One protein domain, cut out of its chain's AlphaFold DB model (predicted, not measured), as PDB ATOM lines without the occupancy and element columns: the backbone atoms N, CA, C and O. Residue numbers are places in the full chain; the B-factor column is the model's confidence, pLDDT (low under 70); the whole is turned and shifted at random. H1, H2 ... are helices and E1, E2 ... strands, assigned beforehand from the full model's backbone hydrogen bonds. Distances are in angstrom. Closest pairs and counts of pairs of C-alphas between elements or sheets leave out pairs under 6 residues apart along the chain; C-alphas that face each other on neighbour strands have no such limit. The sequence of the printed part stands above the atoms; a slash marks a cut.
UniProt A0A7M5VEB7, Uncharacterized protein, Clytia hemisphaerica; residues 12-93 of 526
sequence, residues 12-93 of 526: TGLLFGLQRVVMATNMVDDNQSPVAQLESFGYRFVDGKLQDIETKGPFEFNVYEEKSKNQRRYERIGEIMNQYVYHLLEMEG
ATOM      1  N   THR A  12     -30.166  22.606 -46.277       47.47
ATOM      2  CA  THR A  12     -29.516  21.298 -46.158       47.47
ATOM      3  C   THR A  12     -30.478  20.267 -45.575       47.47
ATOM      4  O   THR A  12     -30.667  19.227 -46.189       47.47
ATOM      5  N   GLY A  13     -31.177  20.562 -44.472       41.34
ATOM      6  CA  GLY A  13     -32.133  19.634 -43.853       41.34
ATOM      7  C   GLY A  13     -33.292  19.218 -44.770       41.34
ATOM      8  O   GLY A  13     -33.670  18.049 -44.782       41.34
ATOM      9  N   LEU A  14     -33.813  20.132 -45.596       40.44
ATOM     10  CA  LEU A  14     -34.862  19.845 -46.585       40.44
ATOM     11  C   LEU A  14     -34.352  19.041 -47.788       40.44
ATOM     12  O   LEU A  14     -35.054  18.146 -48.257       40.44
ATOM     13  N   LEU A  15     -33.132  19.311 -48.266       34.84
ATOM     14  CA  LEU A  15     -32.502  18.521 -49.329       34.84
ATOM     15  C   LEU A  15     -32.153  17.101 -48.832       34.84
ATOM     16  O   LEU A  15     -32.374  16.129 -49.550       34.84
ATOM     17  N   PHE A  16     -31.704  16.974 -47.577       45.41
ATOM     18  CA  PHE A  16     -31.416  15.700 -46.905       45.41
ATOM     19  C   PHE A  16     -32.688  14.903 -46.579       45.41
ATOM     20  O   PHE A  16     -32.708  13.683 -46.737       45.41
ATOM     21  N   GLY A  17     -33.783  15.579 -46.217       40.19
ATOM     22  CA  GLY A  17     -35.107  14.967 -46.107       40.19
ATOM     23  C   GLY A  17     -35.598  14.411 -47.446       40.19
ATOM     24  O   GLY A  17     -36.093  13.288 -47.497       40.19
ATOM     25  N   LEU A  18     -35.383  15.136 -48.551       34.75
ATOM     26  CA  LEU A  18     -35.733  14.662 -49.895       34.75
ATOM     27  C   LEU A  18     -34.873  13.470 -50.346       34.75
ATOM     28  O   LEU A  18     -35.390  12.542 -50.962       34.75
ATOM     29  N   GLN A  19     -33.581  13.450 -50.012       36.25
ATOM     30  CA  GLN A  19     -32.687  12.340 -50.359       36.25
ATOM     31  C   GLN A  19     -33.029  11.062 -49.567       36.25
ATOM     32  O   GLN A  19     -33.013   9.968 -50.132       36.25
ATOM     33  N   ARG A  20     -33.479  11.204 -48.309       42.62
ATOM     34  CA  ARG A  20     -34.095  10.122 -47.515       42.62
ATOM     35  C   ARG A  20     -35.428   9.625 -48.095       42.62
ATOM     36  O   ARG A  20     -35.754   8.453 -47.935       42.62
ATOM     37  N   VAL A  21     -36.198  10.485 -48.770       42.16
ATOM     38  CA  VAL A  21     -37.476  10.126 -49.424       42.16
ATOM     39  C   VAL A  21     -37.256   9.363 -50.738       42.16
ATOM     40  O   VAL A  21     -37.998   8.426 -51.031       42.16
ATOM     41  N   VAL A  22     -36.218   9.706 -51.506       40.62
ATOM     42  CA  VAL A  22     -35.898   9.026 -52.775       40.62
ATOM     43  C   VAL A  22     -35.273   7.641 -52.542       40.62
ATOM     44  O   VAL A  22     -35.572   6.711 -53.280       40.62
ATOM     45  N   MET A  23     -34.480   7.447 -51.480       45.94
ATOM     46  CA  MET A  23     -33.906   6.126 -51.161       45.94
ATOM     47  C   MET A  23     -34.947   5.127 -50.621       45.94
ATOM     48  O   MET A  23     -34.862   3.941 -50.917       45.94
ATOM     49  N   ALA A  24     -35.965   5.593 -49.885       43.28
ATOM     50  CA  ALA A  24     -37.021   4.738 -49.324       43.28
ATOM     51  C   ALA A  24     -38.058   4.243 -50.358       43.28
ATOM     52  O   ALA A  24     -38.940   3.460 -50.011       43.28
ATOM     53  N   THR A  25     -37.980   4.713 -51.608       40.62
ATOM     54  CA  THR A  25     -38.895   4.352 -52.707       40.62
ATOM     55  C   THR A  25     -38.218   3.575 -53.835       40.62
ATOM     56  O   THR A  25     -38.901   3.125 -54.755       40.62
ATOM     57  N   ASN A  26     -36.902   3.359 -53.758       40.28
ATOM     58  CA  ASN A  26     -36.209   2.512 -54.714       40.28
ATOM     59  C   ASN A  26     -36.532   1.044 -54.420       40.28
ATOM     60  O   ASN A  26     -36.293   0.537 -53.322       40.28
ATOM     61  N   MET A  27     -37.090   0.374 -55.428       44.38
ATOM     62  CA  MET A  27     -37.140  -1.081 -55.496       44.38
ATOM     63  C   MET A  27     -35.746  -1.619 -55.163       44.38
ATOM     64  O   MET A  27     -34.751  -1.117 -55.689       44.38
ATOM     65  N   VAL A  28     -35.670  -2.602 -54.265       48.41
ATOM     66  CA  VAL A  28     -34.423  -3.356 -54.120       48.41
ATOM     67  C   VAL A  28     -34.178  -3.995 -55.469       48.41
ATOM     68  O   VAL A  28     -35.054  -4.667 -56.006       48.41
ATOM     69  N   ASP A  29     -33.010  -3.729 -56.031       52.94
ATOM     70  CA  ASP A  29     -32.520  -4.568 -57.102       52.94
ATOM     71  C   ASP A  29     -32.179  -5.914 -56.462       52.94
ATOM     72  O   ASP A  29     -31.188  -6.030 -55.740       52.94
ATOM     73  N   ASP A  30     -33.028  -6.919 -56.682       55.88
ATOM     74  CA  ASP A  30     -32.833  -8.271 -56.148       55.88
ATOM     75  C   ASP A  30     -31.506  -8.899 -56.623       55.88
ATOM     76  O   ASP A  30     -31.040  -9.878 -56.042       55.88
ATOM     77  N   ASN A  31     -30.839  -8.310 -57.627       63.56
ATOM     78  CA  ASN A  31     -29.502  -8.719 -58.062       63.56
ATOM     79  C   ASN A  31     -28.360  -8.140 -57.211       63.56
ATOM     80  O   ASN A  31     -27.205  -8.544 -57.369       63.56
ATOM     81  N   GLN A  32     -28.636  -7.180 -56.328       76.31
ATOM     82  CA  GLN A  32     -27.630  -6.578 -55.464       76.31
ATOM     83  C   GLN A  32     -27.376  -7.460 -54.233       76.31
ATOM     84  O   GLN A  32     -28.301  -8.029 -53.658       76.31
ATOM     85  N   SER A  33     -26.116  -7.567 -53.791       89.50
ATOM     86  CA  SER A  33     -25.786  -8.366 -52.604       89.50
ATOM     87  C   SER A  33     -26.520  -7.844 -51.357       89.50
ATOM     88  O   SER A  33     -26.687  -6.629 -51.224       89.50
ATOM     89  N   PRO A  34     -26.892  -8.706 -50.390       91.19
ATOM     90  CA  PRO A  34     -27.612  -8.266 -49.190       91.19
ATOM     91  C   PRO A  34     -26.860  -7.205 -48.376       91.19
ATOM     92  O   PRO A  34     -27.472  -6.346 -47.745       91.19
ATOM     93  N   VAL A  35     -25.522  -7.231 -48.422       92.81
ATOM     94  CA  VAL A  35     -24.663  -6.197 -47.826       92.81
ATOM     95  C   VAL A  35     -24.909  -4.846 -48.494       92.81
ATOM     96  O   VAL A  35     -25.155  -3.860 -47.811       92.81
ATOM     97  N   ALA A  36     -24.883  -4.803 -49.824       93.19
ATOM     98  CA  ALA A  36     -25.050  -3.561 -50.561       93.19
ATOM     99  C   ALA A  36     -26.507  -3.056 -50.533       93.19
ATOM    100  O   ALA A  36     -26.717  -1.847 -50.488       93.19
ATOM    101  N   GLN A  37     -27.503  -3.949 -50.454       92.44
ATOM    102  CA  GLN A  37     -28.894  -3.567 -50.179       92.44
ATOM    103  C   GLN A  37     -29.015  -2.863 -48.821       92.44
ATOM    104  O   GLN A  37     -29.607  -1.789 -48.733       92.44
ATOM    105  N   LEU A  38     -28.403  -3.421 -47.771       94.56
ATOM    106  CA  LEU A  38     -28.402  -2.808 -46.444       94.56
ATOM    107  C   LEU A  38     -27.707  -1.438 -46.445       94.56
ATOM    108  O   LEU A  38     -28.244  -0.481 -45.882       94.56
ATOM    109  N   GLU A  39     -26.566  -1.326 -47.134       94.88
ATOM    110  CA  GLU A  39     -25.841  -0.058 -47.273       94.88
ATOM    111  C   GLU A  39     -26.638   0.986 -48.061       94.88
ATOM    112  O   GLU A  39     -26.656   2.155 -47.676       94.88
ATOM    113  N   SER A  40     -27.366   0.576 -49.104       91.56
ATOM    114  CA  SER A  40     -28.277   1.463 -49.843       91.56
ATOM    115  C   SER A  40     -29.406   2.007 -48.962       91.56
ATOM    116  O   SER A  40     -29.884   3.121 -49.167       91.56
ATOM    117  N   PHE A  41     -29.773   1.250 -47.925       90.56
ATOM    118  CA  PHE A  41     -30.755   1.636 -46.919       90.56
ATOM    119  C   PHE A  41     -30.168   2.495 -45.785       90.56
ATOM    120  O   PHE A  41     -30.874   2.827 -44.830       90.56
ATOM    121  N   GLY A  42     -28.886   2.866 -45.885       93.81
ATOM    122  CA  GLY A  42     -28.191   3.744 -44.943       93.81
ATOM    123  C   GLY A  42     -27.551   3.028 -43.757       93.81
ATOM    124  O   GLY A  42     -27.074   3.697 -42.842       93.81
ATOM    125  N   TYR A  43     -27.504   1.694 -43.756       96.12
ATOM    126  CA  TYR A  43     -27.015   0.913 -42.622       96.12
ATOM    127  C   TYR A  43     -25.886  -0.040 -42.992       96.12
ATOM    128  O   TYR A  43     -25.786  -0.528 -44.110       96.12
ATOM    129  N   ARG A  44     -25.037  -0.362 -42.019       97.12
ATOM    130  CA  ARG A  44     -24.063  -1.450 -42.138       97.12
ATOM    131  C   ARG A  44     -23.814  -2.102 -40.791       97.12
ATOM    132  O   ARG A  44     -23.979  -1.466 -39.754       97.12
ATOM    133  N   PHE A  45     -23.341  -3.342 -40.804       97.25
ATOM    134  CA  PHE A  45     -22.801  -3.952 -39.594       97.25
ATOM    135  C   PHE A  45     -21.340  -3.539 -39.383       97.25
ATOM    136  O   PHE A  45     -20.518  -3.595 -40.303       97.25
ATOM    137  N   VAL A  46     -21.018  -3.131 -38.157       96.06
ATOM    138  CA  VAL A  46     -19.654  -2.890 -37.664       96.06
ATOM    139  C   VAL A  46     -19.530  -3.619 -36.332       96.06
ATOM    140  O   VAL A  46     -20.357  -3.416 -35.447       96.06
ATOM    141  N   ASP A  47     -18.552  -4.520 -36.216       94.56
ATOM    142  CA  ASP A  47     -18.357  -5.381 -35.037       94.56
ATOM    143  C   ASP A  47     -19.647  -6.092 -34.589       94.56
ATOM    144  O   ASP A  47     -19.994  -6.162 -33.411       94.56
ATOM    145  N   GLY A  48     -20.415  -6.572 -35.570       95.25
ATOM    146  CA  GLY A  48     -21.677  -7.269 -35.345       95.25
ATOM    147  C   GLY A  48     -22.855  -6.382 -34.936       95.25
ATOM    148  O   GLY A  48     -23.940  -6.921 -34.744       95.25
ATOM    149  N   LYS A  49     -22.699  -5.057 -34.837       97.62
ATOM    150  CA  LYS A  49     -23.779  -4.115 -34.499       97.62
ATOM    151  C   LYS A  49     -24.237  -3.332 -35.721       97.62
ATOM    152  O   LYS A  49     -23.403  -2.864 -36.496       97.62
ATOM    153  N   LEU A  50     -25.549  -3.179 -35.885       97.44
ATOM    154  CA  LEU A  50     -26.120  -2.375 -36.959       97.44
ATOM    155  C   LEU A  50     -25.904  -0.889 -36.653       97.44
ATOM    156  O   LEU A  50     -26.304  -0.404 -35.596       97.44
ATOM    157  N   GLN A  51     -25.258  -0.179 -37.573       97.44
ATOM    158  CA  GLN A  51     -24.958   1.242 -37.442       97.44
ATOM    159  C   GLN A  51     -25.404   2.000 -38.681       97.44
ATOM    160  O   GLN A  51     -25.228   1.532 -39.810       97.44
ATOM    161  N   ASP A  52     -25.951   3.186 -38.460       95.94
ATOM    162  CA  ASP A  52     -26.197   4.157 -39.516       95.94
ATOM    163  C   ASP A  52     -24.853   4.611 -40.116       95.94
ATOM    164  O   ASP A  52     -23.884   4.908 -39.408       95.94
ATOM    165  N   ILE A  53     -24.762   4.616 -41.445       96.06
ATOM    166  CA  ILE A  53     -23.503   4.852 -42.160       96.06
ATOM    167  C   ILE A  53     -22.999   6.279 -41.956       96.06
ATOM    168  O   ILE A  53     -21.780   6.482 -41.900       96.06
ATOM    169  N   GLU A  54     -23.894   7.253 -41.837       93.44
ATOM    170  CA  GLU A  54     -23.538   8.667 -41.748       93.44
ATOM    171  C   GLU A  54     -23.224   9.056 -40.305       93.44
ATOM    172  O   GLU A  54     -22.146   9.575 -40.009       93.44
ATOM    173  N   THR A  55     -24.149   8.764 -39.396       94.56
ATOM    174  CA  THR A  55     -24.089   9.187 -37.994       94.56
ATOM    175  C   THR A  55     -23.250   8.260 -37.123       94.56
ATOM    176  O   THR A  55     -22.825   8.666 -36.042       94.56
ATOM    177  N   LYS A  56     -23.008   7.017 -37.571       95.81
ATOM    178  CA  LYS A  56     -22.420   5.924 -36.771       95.81
ATOM    179  C   LYS A  56     -23.254   5.541 -35.542       95.81
ATOM    180  O   LYS A  56     -22.781   4.783 -34.695       95.81
ATOM    181  N   GLY A  57     -24.474   6.068 -35.437       94.44
ATOM    182  CA  GLY A  57     -25.417   5.768 -34.369       94.44
ATOM    183  C   GLY A  57     -26.112   4.417 -34.561       94.44
ATOM    184  O   GLY A  57     -25.985   3.801 -35.624       94.44
ATOM    185  N   PRO A  58     -26.844   3.942 -33.538       95.44
ATOM    186  CA  PRO A  58     -27.663   2.739 -33.642       95.44
ATOM    187  C   PRO A  58     -28.844   2.945 -34.604       95.44
ATOM    188  O   PRO A  58     -29.089   4.043 -35.108       95.44
ATOM    189  N   PHE A  59     -29.603   1.877 -34.847       93.88
ATOM    190  CA  PHE A  59     -30.874   1.982 -35.555       93.88
ATOM    191  C   PHE A  59     -31.847   2.927 -34.828       93.88
ATOM    192  O   PHE A  59     -32.055   2.812 -33.624       93.88
ATOM    193  N   GLU A  60     -32.475   3.830 -35.583       92.25
ATOM    194  CA  GLU A  60     -33.516   4.733 -35.093       92.25
ATOM    195  C   GLU A  60     -34.834   4.398 -35.798       92.25
ATOM    196  O   GLU A  60     -34.917   4.417 -37.033       92.25
ATOM    197  N   PHE A  61     -35.864   4.065 -35.015       91.31
ATOM    198  CA  PHE A  61     -37.184   3.723 -35.546       91.31
ATOM    199  C   PHE A  61     -37.967   4.975 -35.967       91.31
ATOM    200  O   PHE A  61     -38.487   5.031 -37.078       91.31
ATOM    201  N   ASN A  62     -38.003   6.003 -35.111       91.62
ATOM    202  CA  ASN A  62     -38.836   7.199 -35.280       91.62
ATOM    203  C   ASN A  62     -38.155   8.297 -36.111       91.62
ATOM    204  O   ASN A  62     -37.934   9.405 -35.634       91.62
ATOM    205  N   VAL A  63     -37.837   7.998 -37.372       91.00
ATOM    206  CA  VAL A  63     -37.168   8.953 -38.279       91.00
ATOM    207  C   VAL A  63     -38.139   9.829 -39.080       91.00
ATOM    208  O   VAL A  63     -37.746  10.883 -39.583       91.00
ATOM    209  N   TYR A  64     -39.397   9.406 -39.213       89.50
ATOM    210  CA  TYR A  64     -40.482  10.174 -39.826       89.50
ATOM    211  C   TYR A  64     -41.561  10.504 -38.791       89.50
ATOM    212  O   TYR A  64     -41.818   9.717 -37.883       89.50
ATOM    213  N   GLU A  65     -42.261  11.626 -38.973       92.56
ATOM    214  CA  GLU A  65     -43.443  11.966 -38.160       92.56
ATOM    215  C   GLU A  65     -44.580  10.947 -38.351       92.56
ATOM    216  O   GLU A  65     -45.350  10.651 -37.439       92.56
ATOM    217  N   GLU A  66     -44.680  10.378 -39.554       94.44
ATOM    218  CA  GLU A  66     -45.707   9.405 -39.896       94.44
ATOM    219  C   GLU A  66     -45.296   7.990 -39.461       94.44
ATOM    220  O   GLU A  66     -44.451   7.352 -40.097       94.44
ATOM    221  N   LYS A  67     -45.961   7.460 -38.427       92.44
ATOM    222  CA  LYS A  67     -45.713   6.105 -37.900       92.44
ATOM    223  C   LYS A  67     -45.752   5.013 -38.977       92.44
ATOM    224  O   LYS A  67     -44.904   4.126 -38.974       92.44
ATOM    225  N   SER A  68     -46.671   5.114 -39.944       92.88
ATOM    226  CA  SER A  68     -46.812   4.126 -41.027       92.88
ATOM    227  C   SER A  68     -45.543   4.012 -41.892       92.88
ATOM    228  O   SER A  68     -45.187   2.926 -42.347       92.88
ATOM    229  N   LYS A  69     -44.819   5.124 -42.092       93.00
ATOM    230  CA  LYS A  69     -43.552   5.138 -42.837       93.00
ATOM    231  C   LYS A  69     -42.427   4.490 -42.040       93.00
ATOM    232  O   LYS A  69     -41.649   3.739 -42.621       93.00
ATOM    233  N   ASN A  70     -42.358   4.749 -40.733       91.56
ATOM    234  CA  ASN A  70     -41.381   4.105 -39.851       91.56
ATOM    235  C   ASN A  70     -41.588   2.586 -39.819       91.56
ATOM    236  O   ASN A  70     -40.622   1.838 -39.961       91.56
ATOM    237  N   GLN A  71     -42.846   2.141 -39.745       92.12
ATOM    238  CA  GLN A  71     -43.192   0.722 -39.763       92.12
ATOM    239  C   GLN A  71     -42.784   0.042 -41.078       92.12
ATOM    240  O   GLN A  71     -42.013  -0.914 -41.049       92.12
ATOM    241  N   ARG A  72     -43.184   0.590 -42.238       92.56
ATOM    242  CA  ARG A  72     -42.774   0.052 -43.553       92.56
ATOM    243  C   ARG A  72     -41.254  -0.006 -43.711       92.56
ATOM    244  O   ARG A  72     -40.711  -0.952 -44.276       92.56
ATOM    245  N   ARG A  73     -40.545   1.002 -43.199       91.31
ATOM    246  CA  ARG A  73     -39.080   1.046 -43.209       91.31
ATOM    247  C   ARG A  73     -38.469  -0.065 -42.352       91.31
ATOM    248  O   ARG A  73     -37.508  -0.700 -42.779       91.31
ATOM    249  N   TYR A  74     -39.011  -0.294 -41.159       92.06
ATOM    250  CA  TYR A  74     -38.567  -1.360 -40.262       92.06
ATOM    251  C   TYR A  74     -38.828  -2.753 -40.847       92.06
ATOM    252  O   TYR A  74     -37.942  -3.607 -40.815       92.06
ATOM    253  N   GLU A  75     -39.999  -2.965 -41.448       92.44
ATOM    254  CA  GLU A  75     -40.335  -4.199 -42.167       92.44
ATOM    255  C   GLU A  75     -39.366  -4.452 -43.317       92.44
ATOM    256  O   GLU A  75     -38.792  -5.540 -43.401       92.44
ATOM    257  N   ARG A  76     -39.082  -3.420 -44.122       91.19
ATOM    258  CA  ARG A  76     -38.143  -3.527 -45.237       91.19
ATOM    259  C   ARG A  76     -36.724  -3.866 -44.787       91.19
ATOM    260  O   ARG A  76     -36.082  -4.736 -45.371       91.19
ATOM    261  N   ILE A  77     -36.241  -3.234 -43.717       92.88
ATOM    262  CA  ILE A  77     -34.965  -3.618 -43.095       92.88
ATOM    263  C   ILE A  77     -35.026  -5.073 -42.636       92.88
ATOM    264  O   ILE A  77     -34.073  -5.814 -42.847       92.88
ATOM    265  N   GLY A  78     -36.144  -5.505 -42.058       92.94
ATOM    266  CA  GLY A  78     -36.371  -6.889 -41.662       92.94
ATOM    267  C   GLY A  78     -36.252  -7.904 -42.803       92.94
ATOM    268  O   GLY A  78     -35.707  -8.986 -42.596       92.94
ATOM    269  N   GLU A  79     -36.722  -7.568 -44.002       91.88
ATOM    270  CA  GLU A  79     -36.571  -8.403 -45.202       91.88
ATOM    271  C   GLU A  79     -35.114  -8.459 -45.671       91.88
ATOM    272  O   GLU A  79     -34.588  -9.546 -45.925       91.88
ATOM    273  N   ILE A  80     -34.426  -7.312 -45.691       94.38
ATOM    274  CA  ILE A  80     -32.989  -7.246 -45.989       94.38
ATOM    275  C   ILE A  80     -32.200  -8.074 -44.961       94.38
ATOM    276  O   ILE A  80     -31.286  -8.810 -45.333       94.38
ATOM    277  N   MET A  81     -32.580  -8.029 -43.677       95.75
ATOM    278  CA  MET A  81     -31.964  -8.839 -42.619       95.75
ATOM    279  C   MET A  81     -32.094 -10.338 -42.888       95.75
ATOM    280  O   MET A  81     -31.143 -11.069 -42.615       95.75
ATOM    281  N   ASN A  82     -33.215 -10.813 -43.444       95.00
ATOM    282  CA  ASN A  82     -33.358 -12.229 -43.800       95.00
ATOM    283  C   ASN A  82     -32.261 -12.647 -44.790       95.00
ATOM    284  O   ASN A  82     -31.535 -13.610 -44.538       95.00
ATOM    285  N   GLN A  83     -32.097 -11.884 -45.875       95.00
ATOM    286  CA  GLN A  83     -31.090 -12.169 -46.900       95.00
ATOM    287  C   GLN A  83     -29.662 -11.974 -46.380       95.00
ATOM    288  O   GLN A  83     -28.773 -12.765 -46.694       95.00
ATOM    289  N   TYR A  84     -29.438 -10.965 -45.535       97.38
ATOM    290  CA  TYR A  84     -28.145 -10.726 -44.901       97.38
ATOM    291  C   TYR A  84     -27.743 -11.898 -44.001       97.38
ATOM    292  O   TYR A  84     -26.628 -12.401 -44.101       97.38
ATOM    293  N   VAL A  85     -28.652 -12.391 -43.156       98.38
ATOM    294  CA  VAL A  85     -28.380 -13.542 -42.286       98.38
ATOM    295  C   VAL A  85     -28.143 -14.806 -43.103       98.38
ATOM    296  O   VAL A  85     -27.218 -15.548 -42.786       98.38
ATOM    297  N   TYR A  86     -28.897 -15.041 -44.178       97.81
ATOM    298  CA  TYR A  86     -28.610 -16.152 -45.088       97.81
ATOM    299  C   TYR A  86     -27.203 -16.064 -45.678       97.81
ATOM    300  O   TYR A  86     -26.472 -17.050 -45.642       97.81
ATOM    301  N   HIS A  87     -26.796 -14.878 -46.133       97.06
ATOM    302  CA  HIS A  87     -25.440 -14.645 -46.615       97.06
ATOM    303  C   HIS A  87     -24.385 -14.970 -45.542       97.06
ATOM    304  O   HIS A  87     -23.392 -15.629 -45.841       97.06
ATOM    305  N   LEU A  88     -24.612 -14.598 -44.274       98.06
ATOM    306  CA  LEU A  88     -23.717 -14.975 -43.172       98.06
ATOM    307  C   LEU A  88     -23.674 -16.490 -42.933       98.06
ATOM    308  O   LEU A  88     -22.604 -17.033 -42.662       98.06
ATOM    309  N   LEU A  89     -24.812 -17.185 -43.016       98.50
ATOM    310  CA  LEU A  89     -24.846 -18.639 -42.843       98.50
ATOM    311  C   LEU A  89     -24.038 -19.362 -43.924       98.50
ATOM    312  O   LEU A  89     -23.377 -20.354 -43.624       98.50
ATOM    313  N   GLU A  90     -24.055 -18.856 -45.153       97.94
ATOM    314  CA  GLU A  90     -23.291 -19.423 -46.264       97.94
ATOM    315  C   GLU A  90     -21.800 -19.099 -46.143       97.94
ATOM    316  O   GLU A  90     -20.959 -19.995 -46.214       97.94
ATOM    317  N   MET A  91     -21.463 -17.831 -45.900       95.88
ATOM    318  CA  MET A  91     -20.075 -17.367 -45.916       95.88
ATOM    319  C   MET A  91     -19.313 -17.679 -44.627       95.88
ATOM    320  O   MET A  91     -18.172 -18.131 -44.675       95.88
ATOM    321  N   GLU A  92     -19.922 -17.429 -43.468       95.38
ATOM    322  CA  GLU A  92     -19.280 -17.629 -42.163       95.38
ATOM    323  C   GLU A  92     -19.690 -18.943 -41.502       95.38
ATOM    324  O   GLU A  92     -18.885 -19.570 -40.813       95.38
ATOM    325  N   GLY A  93     -20.949 -19.344 -41.685       96.62
ATOM    326  CA  GLY A  93     -21.472 -20.615 -41.189       96.62
ATOM    327  C   GLY A  93     -21.070 -21.813 -42.049       96.62
ATOM    328  O   GLY A  93     -21.232 -22.937 -41.588       96.62
TER     329      GLY A  93
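AT A GLANCE: This is residues 12 to 93 of the 526 residues of an uncharacterized protein of Clytia hemisphaerica (UniProt A0A7M5VEB7). One long helix, H3, runs along much of the length of the domain; the short helix H2 packs on its residues 77 to 87, and a small two-stranded hairpin, E1 and E2, sits beside H2. Helix H1 lies off to one end and touches no other helix. The printed part has 82 residues, with three named helices and two named strands in the order H1, H2, E1, E2, H3; the sheet E1 - E2 is antiparallel and the class is mostly helix. The whole is compact, with a radius of gyration of the C-alphas of 13.3 A, yet elongated, spanning 42 by 26 by 22 A.

HOW THE PARTS SIT: H1, residues 12 to 23, is close to but not clearly touching H2, residues 34 to 40; the closest C-alphas, of Met 23 and Ser 40, are 7.4 A apart. They run opposite ways at a shallow tilt of 32 degrees. The closest C-alphas of H2 and E1, residues 43 to 46, are those of Leu 38 and Arg 44, 6.3 A apart. E1 and E2, residues 49 to 52, form a hairpin, antiparallel at 140 degrees; N 44 and O 51 are within hydrogen-bond range at 2.9 A, as are N 51 and O 44 at 2.8 A. H3, residues 67 to 91, touches H2 with residues 77 to 87 alone; the closest C-alphas, of Pro 34 and Tyr 84, are 5.0 A apart. These two helices run opposite ways at a tilt of 37 degrees, only just steep. H1 and H3 are apart. In H1, H2 and H3 every O i to N i+4 pair is within hydrogen-bond range.

IN THESE COORDINATES: H1 begins at C-alpha 12 (-29.516, 21.298, -46.158) and is 16.6 A long. H2 measures 9.8 A, E1 9.7 A and E2 10.0 A. H3 measures 35.7 A, from C-alpha 67 (-45.713, 6.105, -37.900) to C-alpha 91 (-20.075, -17.367, -45.916).

THE WHOLE: The C-alphas of Thr 12 and Gly 93, the two farthest apart, are 43.0 A from each other. The printed part has no cut. The link from E2 to H3, residues 53 to 66, is long. Residues 12 to 31 are under pLDDT 70; the mean of the printed part is 81.8.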